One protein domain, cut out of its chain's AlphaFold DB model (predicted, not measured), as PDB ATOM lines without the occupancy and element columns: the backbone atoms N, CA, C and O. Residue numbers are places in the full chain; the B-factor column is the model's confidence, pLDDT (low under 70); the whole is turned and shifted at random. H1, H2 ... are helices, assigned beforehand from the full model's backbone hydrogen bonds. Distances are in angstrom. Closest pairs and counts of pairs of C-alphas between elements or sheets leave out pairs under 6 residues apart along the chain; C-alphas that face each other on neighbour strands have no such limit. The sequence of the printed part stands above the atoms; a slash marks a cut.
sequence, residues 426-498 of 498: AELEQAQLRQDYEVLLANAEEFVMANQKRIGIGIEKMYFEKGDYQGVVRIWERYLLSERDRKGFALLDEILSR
ATOM      1  N   ALA A 426     158.032 214.791 203.545       81.50
ATOM      2  CA  ALA A 426     159.023 214.706 202.472       81.50
ATOM      3  C   ALA A 426     160.459 214.564 203.013       81.50
ATOM      4  O   ALA A 426     161.269 213.837 202.441       81.50
ATOM      5  N   GLU A 427     160.784 215.232 204.125       88.50
ATOM      6  CA  GLU A 427     162.074 215.072 204.810       88.50
ATOM      7  C   GLU A 427     162.240 213.652 205.376       88.50
ATOM      8  O   GLU A 427     163.321 213.074 205.253       88.50
ATOM      9  N   LEU A 428     161.175 213.067 205.936       90.12
ATOM     10  CA  LEU A 428     161.172 211.694 206.445       90.12
ATOM     11  C   LEU A 428     161.315 210.659 205.317       90.12
ATOM     12  O   LEU A 428     162.143 209.758 205.417       90.12
ATOM     13  N   GLU A 429     160.565 210.817 204.226       88.00
ATOM     14  CA  GLU A 429     160.673 209.975 203.027       88.00
ATOM     15  C   GLU A 429     162.088 210.060 202.437       88.00
ATOM     16  O   GLU A 429     162.720 209.040 202.168       88.00
ATOM     17  N   GLN A 430     162.657 211.263 202.329       87.00
ATOM     18  CA  GLN A 430     164.016 211.437 201.824       87.00
ATOM     19  C   GLN A 430     165.086 210.867 202.769       87.00
ATOM     20  O   GLN A 430     166.116 210.377 202.298       87.00
ATOM     21  N   ALA A 431     164.868 210.907 204.086       91.56
ATOM     22  CA  ALA A 431     165.733 210.240 205.055       91.56
ATOM     23  C   ALA A 431     165.676 208.712 204.896       91.56
ATOM     24  O   ALA A 431     166.727 208.068 204.886       91.56
ATOM     25  N   GLN A 432     164.484 208.150 204.675       91.38
ATOM     26  CA  GLN A 432     164.315 206.725 204.398       91.38
ATOM     27  C   GLN A 432     165.032 206.314 203.106       91.38
ATOM     28  O   GLN A 432     165.783 205.346 203.109       91.38
ATOM     29  N   LEU A 433     164.903 207.089 202.022       92.69
ATOM     30  CA  LEU A 433     165.624 206.825 200.767       92.69
ATOM     31  C   LEU A 433     167.147 206.789 200.958       92.69
ATOM     32  O   LEU A 433     167.834 205.985 200.330       92.69
ATOM     33  N   ARG A 434     167.688 207.655 201.825       92.75
ATOM     34  CA  ARG A 434     169.120 207.647 202.160       92.75
ATOM     35  C   ARG A 434     169.509 206.407 202.954       92.75
ATOM     36  O   ARG A 434     170.551 205.832 202.671       92.75
ATOM     37  N   GLN A 435     168.682 205.987 203.909       93.69
ATOM     38  CA  GLN A 435     168.918 204.755 204.659       93.69
ATOM     39  C   GLN A 435     168.900 203.533 203.734       93.69
ATOM     40  O   GLN A 435     169.816 202.715 203.780       93.69
ATOM     41  N   ASP A 436     167.914 203.449 202.845       94.75
ATOM     42  CA  ASP A 436     167.818 202.399 201.834       94.75
ATOM     43  C   ASP A 436     169.054 202.368 200.925       94.75
ATOM     44  O   ASP A 436     169.586 201.304 200.616       94.75
ATOM     45  N   TYR A 437     169.537 203.537 200.500       96.12
ATOM     46  CA  TYR A 437     170.736 203.647 199.674       96.12
ATOM     47  C   TYR A 437     171.987 203.076 200.365       96.12
ATOM     48  O   TYR A 437     172.764 202.374 199.717       96.12
ATOM     49  N   GLU A 438     172.156 203.289 201.673       96.00
ATOM     50  CA  GLU A 438     173.254 202.676 202.437       96.00
ATOM     51  C   GLU A 438     173.142 201.143 202.486       96.00
ATOM     52  O   GLU A 438     174.145 200.439 202.349       96.00
ATOM     53  N   VAL A 439     171.924 200.597 202.599       95.56
ATOM     54  CA  VAL A 439     171.690 199.141 202.530       95.56
ATOM     55  C   VAL A 439     172.066 198.591 201.151       95.56
ATOM     56  O   VAL A 439     172.702 197.538 201.050       95.56
ATOM     57  N   LEU A 440     171.748 199.316 200.075       95.62
ATOM     58  CA  LEU A 440     172.145 198.939 198.715       95.62
ATOM     59  C   LEU A 440     173.661 199.020 198.505       95.62
ATOM     60  O   LEU A 440     174.220 198.171 197.814       95.62
ATOM     61  N   LEU A 441     174.344 199.990 199.120       95.50
ATOM     62  CA  LEU A 441     175.809 200.065 199.116       95.50
ATOM     63  C   LEU A 441     176.456 198.891 199.864       95.50
ATOM     64  O   LEU A 441     177.488 198.377 199.424       95.50
ATOM     65  N   ALA A 442     175.857 198.450 200.970       95.75
ATOM     66  CA  ALA A 442     176.324 197.283 201.716       95.75
ATOM     67  C   ALA A 442     176.152 195.975 200.921       95.75
ATOM     68  O   ALA A 442     176.985 195.079 201.028       95.75
ATOM     69  N   ASN A 443     175.124 195.898 200.071       96.38
ATOM     70  CA  ASN A 443     174.807 194.743 199.223       96.38
ATOM     71  C   ASN A 443     175.138 194.991 197.736       96.38
ATOM     72  O   ASN A 443     174.485 194.453 196.838       96.38
ATOM     73  N   ALA A 444     176.145 195.828 197.463       96.19
ATOM     74  CA  ALA A 444     176.393 196.365 196.127       96.19
ATOM     75  C   ALA A 444     176.673 195.291 195.067       96.19
ATOM     76  O   ALA A 444     176.239 195.444 193.930       96.19
ATOM     77  N   GLU A 445     177.371 194.207 195.411       96.06
ATOM     78  CA  GLU A 445     177.668 193.128 194.463       96.06
ATOM     79  C   GLU A 445     176.388 192.464 193.944       96.06
ATOM     80  O   GLU A 445     176.130 192.482 192.742       96.06
ATOM     81  N   GLU A 446     175.538 191.956 194.838       96.00
ATOM     82  CA  GLU A 446     174.267 191.325 194.467       96.00
ATOM     83  C   GLU A 446     173.367 192.296 193.690       96.00
ATOM     84  O   GLU A 446     172.834 191.956 192.628       96.00
ATOM     85  N   PHE A 447     173.269 193.541 194.167       97.00
ATOM     86  CA  PHE A 447     172.437 194.562 193.544       97.00
ATOM     87  C   PHE A 447     172.903 194.933 192.129       97.00
ATOM     88  O   PHE A 447     172.090 195.027 191.202       97.00
ATOM     89  N   VAL A 448     174.209 195.125 191.926       96.38
ATOM     90  CA  VAL A 448     174.780 195.476 190.616       96.38
ATOM     91  C   VAL A 448     174.703 194.294 189.656       96.38
ATOM     92  O   VAL A 448     174.375 194.484 188.484       96.38
ATOM     93  N   MET A 449     174.919 193.069 190.141       95.25
ATOM     94  CA  MET A 449     174.803 191.854 189.331       95.25
ATOM     95  C   MET A 449     173.373 191.645 188.809       95.25
ATOM     96  O   MET A 449     173.187 191.324 187.633       95.25
ATOM     97  N   ALA A 450     172.352 191.923 189.623       95.50
ATOM     98  CA  ALA A 450     170.954 191.892 189.186       95.50
ATOM     99  C   ALA A 450     170.615 192.975 188.141       95.50
ATOM    100  O   ALA A 450     169.670 192.834 187.361       95.50
ATOM    101  N   ASN A 451     171.406 194.050 188.088       95.62
ATOM    102  CA  ASN A 451     171.170 195.228 187.257       95.62
ATOM    103  C   ASN A 451     172.231 195.439 186.159       95.62
ATOM    104  O   ASN A 451     172.310 196.524 185.587       95.62
ATOM    105  N   GLN A 452     172.993 194.406 185.780       92.94
ATOM    106  CA  GLN A 452     174.077 194.499 184.782       92.94
ATOM    107  C   GLN A 452     173.666 195.136 183.451       92.94
ATOM    108  O   GLN A 452     174.445 195.862 182.842       92.94
ATOM    109  N   LYS A 453     172.424 194.907 183.001       92.50
ATOM    110  CA  LYS A 453     171.895 195.482 181.750       92.50
ATOM    111  C   LYS A 453     171.864 197.016 181.756       92.50
ATOM    112  O   LYS A 453     171.739 197.613 180.691       92.50
ATOM    113  N   ARG A 454     171.932 197.644 182.935       91.00
ATOM    114  CA  ARG A 454     171.955 199.102 183.113       91.00
ATOM    115  C   ARG A 454     173.358 199.692 182.993       91.00
ATOM    116  O   ARG A 454     173.470 200.898 182.825       91.00
ATOM    117  N   ILE A 455     174.402 198.866 183.055       89.75
ATOM    118  CA  ILE A 455     175.793 199.312 182.976       89.75
ATOM    119  C   ILE A 455     176.099 199.702 181.529       89.75
ATOM    120  O   ILE A 455     176.099 198.864 180.624       89.75
ATOM    121  N   GLY A 456     176.334 200.997 181.307       83.56
ATOM    122  CA  GLY A 456     176.662 201.532 179.987       83.56
ATOM    123  C   GLY A 456     178.105 201.247 179.551       83.56
ATOM    124  O   GLY A 456     178.795 200.390 180.083       83.56
ATOM    125  N   ILE A 457     178.608 202.010 178.578       80.00
ATOM    126  CA  ILE A 457     180.019 201.979 178.127       80.00
ATOM    127  C   ILE A 457     180.911 203.010 178.849       80.00
ATOM    128  O   ILE A 457     182.020 203.287 178.405       80.00
ATOM    129  N   GLY A 458     180.405 203.622 179.924       81.56
ATOM    130  CA  GLY A 458     181.044 204.733 180.634       81.56
ATOM    131  C   GLY A 458     181.769 204.329 181.921       81.56
ATOM    132  O   GLY A 458     182.260 203.214 182.066       81.56
ATOM    133  N   ILE A 459     181.811 205.258 182.880       84.50
ATOM    134  CA  ILE A 459     182.522 205.107 184.163       84.50
ATOM    135  C   ILE A 459     181.989 203.907 184.975       84.50
ATOM    136  O   ILE A 459     182.762 203.206 185.616       84.50
ATOM    137  N   GLU A 460     180.692 203.604 184.879       87.88
ATOM    138  CA  GLU A 460     180.066 202.426 185.506       87.88
ATOM    139  C   GLU A 460     180.732 201.119 185.064       87.88
ATOM    140  O   GLU A 460     180.997 200.248 185.886       87.88
ATOM    141  N   LYS A 461     181.062 201.002 183.770       90.56
ATOM    142  CA  LYS A 461     181.722 199.819 183.213       90.56
ATOM    143  C   LYS A 461     183.136 199.662 183.746       90.56
ATOM    144  O   LYS A 461     183.539 198.557 184.074       90.56
ATOM    145  N   MET A 462     183.855 200.774 183.895       92.00
ATOM    146  CA  MET A 462     185.194 200.782 184.482       92.00
ATOM    147  C   MET A 462     185.186 200.295 185.939       92.00
ATOM    148  O   MET A 462     186.086 199.556 186.327       92.00
ATOM    149  N   TYR A 463     184.202 200.702 186.745       92.69
ATOM    150  CA  TYR A 463     184.061 200.216 188.124       92.69
ATOM    151  C   TYR A 463     183.634 198.746 188.169       92.69
ATOM    152  O   TYR A 463     184.231 197.958 188.899       92.69
ATOM    153  N   PHE A 464     182.684 198.358 187.318       94.62
ATOM    154  CA  PHE A 464     182.220 196.979 187.201       94.62
ATOM    155  C   PHE A 464     183.338 196.006 186.792       94.62
ATOM    156  O   PHE A 464     183.536 194.989 187.444       94.62
ATOM    157  N   GLU A 465     184.130 196.337 185.766       92.31
ATOM    158  CA  GLU A 465     185.259 195.511 185.300       92.31
ATOM    159  C   GLU A 465     186.385 195.391 186.340       92.31
ATOM    160  O   GLU A 465     187.141 194.421 186.327       92.31
ATOM    161  N   LYS A 466     186.490 196.357 187.259       94.00
ATOM    162  CA  LYS A 466     187.425 196.325 188.393       94.00
ATOM    163  C   LYS A 466     186.879 195.587 189.620       94.00
ATOM    164  O   LYS A 466     187.602 195.480 190.607       94.00
ATOM    165  N   GLY A 467     185.632 195.111 189.580       93.38
ATOM    166  CA  GLY A 467     184.952 194.504 190.727       93.38
ATOM    167  C   GLY A 467     184.563 195.501 191.827       93.38
ATOM    168  O   GLY A 467     184.242 195.091 192.937       93.38
ATOM    169  N   ASP A 468     184.587 196.808 191.550       95.50
ATOM    170  CA  ASP A 468     184.167 197.847 192.495       95.50
ATOM    171  C   ASP A 468     182.670 198.143 192.320       95.50
ATOM    172  O   ASP A 468     182.253 199.131 191.712       95.50
ATOM    173  N   TYR A 469     181.838 197.243 192.844       96.62
ATOM    174  CA  TYR A 469     180.384 197.362 192.743       96.62
ATOM    175  C   TYR A 469     179.833 198.560 193.527       96.62
ATOM    176  O   TYR A 469     178.864 199.182 193.094       96.62
ATOM    177  N   GLN A 470     180.473 198.953 194.633       96.50
ATOM    178  CA  GLN A 470     180.091 200.158 195.376       96.50
ATOM    179  C   GLN A 470     180.287 201.421 194.532       96.50
ATOM    180  O   GLN A 470     179.439 202.313 194.554       96.50
ATOM    181  N   GLY A 471     181.359 201.480 193.736       93.25
ATOM    182  CA  GLY A 471     181.575 202.534 192.747       93.25
ATOM    183  C   GLY A 471     180.440 202.634 191.724       93.25
ATOM    184  O   GLY A 471     180.008 203.740 191.399       93.25
ATOM    185  N   VAL A 472     179.889 201.501 191.276       94.31
ATOM    186  CA  VAL A 472     178.726 201.471 190.369       94.31
ATOM    187  C   VAL A 472     177.463 201.992 191.063       94.31
ATOM    188  O   VAL A 472     176.786 202.864 190.522       94.31
ATOM    189  N   VAL A 473     177.174 201.532 192.286       96.00
ATOM    190  CA  VAL A 473     176.006 201.994 193.064       96.00
ATOM    191  C   VAL A 473     176.071 203.500 193.342       96.00
ATOM    192  O   VAL A 473     175.053 204.180 193.228       96.00
ATOM    193  N   ARG A 474     177.263 204.054 193.604       96.06
ATOM    194  CA  ARG A 474     177.466 205.506 193.765       96.06
ATOM    195  C   ARG A 474     177.152 206.302 192.504       96.06
ATOM    196  O   ARG A 474     176.632 207.407 192.596       96.06
ATOM    197  N   ILE A 475     177.420 205.753 191.320       93.75
ATOM    198  CA  ILE A 475     177.017 206.405 190.065       93.75
ATOM    199  C   ILE A 475     175.487 206.416 189.930       93.75
ATOM    200  O   ILE A 475     174.915 207.362 189.384       93.75
ATOM    201  N   TRP A 476     174.811 205.406 190.478       94.94
ATOM    202  CA  TRP A 476     173.353 205.314 190.484       94.94
ATOM    203  C   TRP A 476     172.663 206.097 191.609       94.94
ATOM    204  O   TRP A 476     171.437 206.187 191.594       94.94
ATOM    205  N   GLU A 477     173.408 206.720 192.529       94.69
ATOM    206  CA  GLU A 477     172.897 207.411 193.726       94.69
ATOM    207  C   GLU A 477     171.706 208.329 193.431       94.69
ATOM    208  O   GLU A 477     170.661 208.229 194.070       94.69
ATOM    209  N   ARG A 478     171.814 209.178 192.403       94.19
ATOM    210  CA  ARG A 478     170.734 210.100 192.022       94.19
ATOM    211  C   ARG A 478     169.422 209.378 191.696       94.19
ATOM    212  O   ARG A 478     168.356 209.895 192.015       94.19
ATOM    213  N   TYR A 479     169.497 208.224 191.038       92.38
ATOM    214  CA  TYR A 479     168.320 207.435 190.672       92.38
ATOM    215  C   TYR A 479     167.775 206.656 191.870       92.38
ATOM    216  O   TYR A 479     166.565 206.510 191.999       92.38
ATOM    217  N   LEU A 480     168.654 206.191 192.761       93.69
ATOM    218  CA  LEU A 480     168.276 205.450 193.965       93.69
ATOM    219  C   LEU A 480     167.646 206.355 195.037       93.69
ATOM    220  O   LEU A 480     166.749 205.916 195.749       93.69
ATOM    221  N   LEU A 481     168.034 207.633 195.082       92.88
ATOM    222  CA  LEU A 481     167.437 208.667 195.937       92.88
ATOM    223  C   LEU A 481     166.185 209.332 195.327       92.88
ATOM    224  O   LEU A 481     165.733 210.367 195.816       92.88
ATOM    225  N   SER A 482     165.622 208.753 194.264       91.19
ATOM    226  CA  SER A 482     164.378 209.188 193.622       91.19
ATOM    227  C   SER A 482     163.336 208.077 193.731       91.19
ATOM    228  O   SER A 482     163.532 206.994 193.180       91.19
ATOM    229  N   GLU A 483     162.202 208.338 194.395       85.94
ATOM    230  CA  GLU A 483     161.112 207.352 194.520       85.94
ATOM    231  C   GLU A 483     160.619 206.832 193.167       85.94
ATOM    232  O   GLU A 483     160.213 205.676 193.035       85.94
ATOM    233  N   ARG A 484     160.628 207.697 192.152       88.94
ATOM    234  CA  ARG A 484     160.164 207.347 190.813       88.94
ATOM    235  C   ARG A 484     161.187 206.485 190.084       88.94
ATOM    236  O   ARG A 484     160.818 205.458 189.519       88.94
ATOM    237  N   ASP A 485     162.449 206.904 190.084       85.44
ATOM    238  CA  ASP A 485     163.467 206.316 189.211       85.44
ATOM    239  C   ASP A 485     164.007 204.990 189.763       85.44
ATOM    240  O   ASP A 485     164.348 204.090 188.988       85.44
ATOM    241  N   ARG A 486     164.008 204.816 191.095       91.50
ATOM    242  CA  ARG A 486     164.484 203.582 191.736       91.50
ATOM    243  C   ARG A 486     163.620 202.356 191.427       91.50
ATOM    244  O   ARG A 486     164.145 201.250 191.385       91.50
ATOM    245  N   LYS A 487     162.330 202.532 191.101       89.19
ATOM    246  CA  LYS A 487     161.388 201.431 190.786       89.19
ATOM    247  C   LYS A 487     161.817 200.559 189.604       89.19
ATOM    248  O   LYS A 487     161.327 199.448 189.446       89.19
ATOM    249  N   GLY A 488     162.708 201.059 188.747       88.25
ATOM    250  CA  GLY A 488     163.242 200.285 187.630       88.25
ATOM    251  C   GLY A 488     164.355 199.300 188.009       88.25
ATOM    252  O   GLY A 488     164.748 198.502 187.153       88.25
ATOM    253  N   PHE A 489     164.917 199.376 189.216       94.62
ATOM    254  CA  PHE A 489     166.013 198.504 189.634       94.62
ATOM    255  C   PHE A 489     165.483 197.137 190.068       94.62
ATOM    256  O   PHE A 489     164.572 197.036 190.885       94.62
ATOM    257  N   ALA A 490     166.064 196.076 189.511       92.69
ATOM    258  CA  ALA A 490     165.775 194.711 189.925       92.69
ATOM    259  C   ALA A 490     166.343 194.451 191.327       92.69
ATOM    260  O   ALA A 490     167.360 195.044 191.692       92.69
ATOM    261  N   LEU A 491     165.712 193.542 192.079       91.56
ATOM    262  CA  LEU A 491     166.154 193.103 193.414       91.56
ATOM    263  C   LEU A 491     166.168 194.212 194.489       91.56
ATOM    264  O   LEU A 491     166.689 194.009 195.580       91.56
ATOM    265  N   LEU A 492     165.571 195.374 194.199       90.81
ATOM    266  CA  LEU A 492     165.514 196.516 195.111       90.81
ATOM    267  C   LEU A 492     164.767 196.166 196.409       90.81
ATOM    268  O   LEU A 492     165.355 196.226 197.482       90.81
ATOM    269  N   ASP A 493     163.498 195.767 196.309       91.00
ATOM    270  CA  ASP A 493     162.658 195.483 197.482       91.00
ATOM    271  C   ASP A 493     163.162 194.261 198.267       91.00
ATOM    272  O   ASP A 493     163.123 194.237 199.493       91.00
ATOM    273  N   GLU A 494     163.695 193.261 197.560       92.94
ATOM    274  CA  GLU A 494     164.260 192.050 198.158       92.94
ATOM    275  C   GLU A 494     165.481 192.355 199.033       92.94
ATOM    276  O   GLU A 494     165.561 191.837 200.144       92.94
ATOM    277  N   ILE A 495     166.403 193.215 198.582       92.56
ATOM    278  CA  ILE A 495     167.573 193.615 199.381       92.56
ATOM    279  C   ILE A 495     167.161 194.474 200.578       92.56
ATOM    280  O   ILE A 495     167.713 194.305 201.658       92.56
ATOM    281  N   LEU A 496     166.184 195.367 200.408       90.75
ATOM    282  CA  LEU A 496     165.719 196.265 201.476       90.75
ATOM    283  C   LEU A 496     164.869 195.563 202.540       90.75
ATOM    284  O   LEU A 496     164.675 196.104 203.624       90.75
ATOM    285  N   SER A 497     164.342 194.378 202.228       87.19
ATOM    286  CA  SER A 497     163.562 193.556 203.160       87.19
ATOM    287  C   SER A 497     164.407 192.680 204.096       87.19
ATOM    288  O   SER A 497     163.844 192.034 204.982       87.19
ATOM    289  N   ARG A 498     165.728 192.630 203.885       81.81
ATOM    290  CA  ARG A 498     166.695 191.892 204.710       81.81
ATOM    291  C   ARG A 498     167.253 192.796 205.801       81.81
ATOM    292  O   ARG A 498     167.426 192.280 206.927       81.81
TER     293      ARG A 498
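This is residues 426 to 498 of the 498 residues of the protein "Replication protein" of Moraxella lacunata (UniProt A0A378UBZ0). One long helix, H1, runs along one side, with H6 packed on its residues 436 to 440 and H4 on 440 to 442; H2 meets H4 near the first residues of both, making a corner at 83 degrees, and H3 folds with H4 into a helical hairpin, with H3 at the end of the domain far from Ala 426, where H1 begins. The printed part has 73 residues with six named helices, H1 to H6 in order, and no named strand: all helix, compact, radius of gyration of the C-alphas 11.8 A, spans 36 by 23 by 17 A.

H1, residues 426 to 442, begins at C-alpha 426 (159.023, 214.706, 202.472) and is 24.6 A long. H2 is 444 to 450, H3 459 to 465, H4 469 to 475, H5 477 to 480, and H6 492 to 496, ending at C-alpha 496 (165.719, 196.265, 201.476).

H1 and H4 touch, closest C-alphas Leu 441 and Gln 470, 5.7 A. H3 and H4 touch, Glu 460 and Val 472 closest by C-alphas, 5.1 A, at a shallow tilt of 8 degrees, opposite ways. Every O i to N i+4 pair is within hydrogen-bond range in H1, H2, H3, H4 and H6; H5 is too short for one.

The printed part has no cut. The link H5 to H6 is long. No printed residue is under 70.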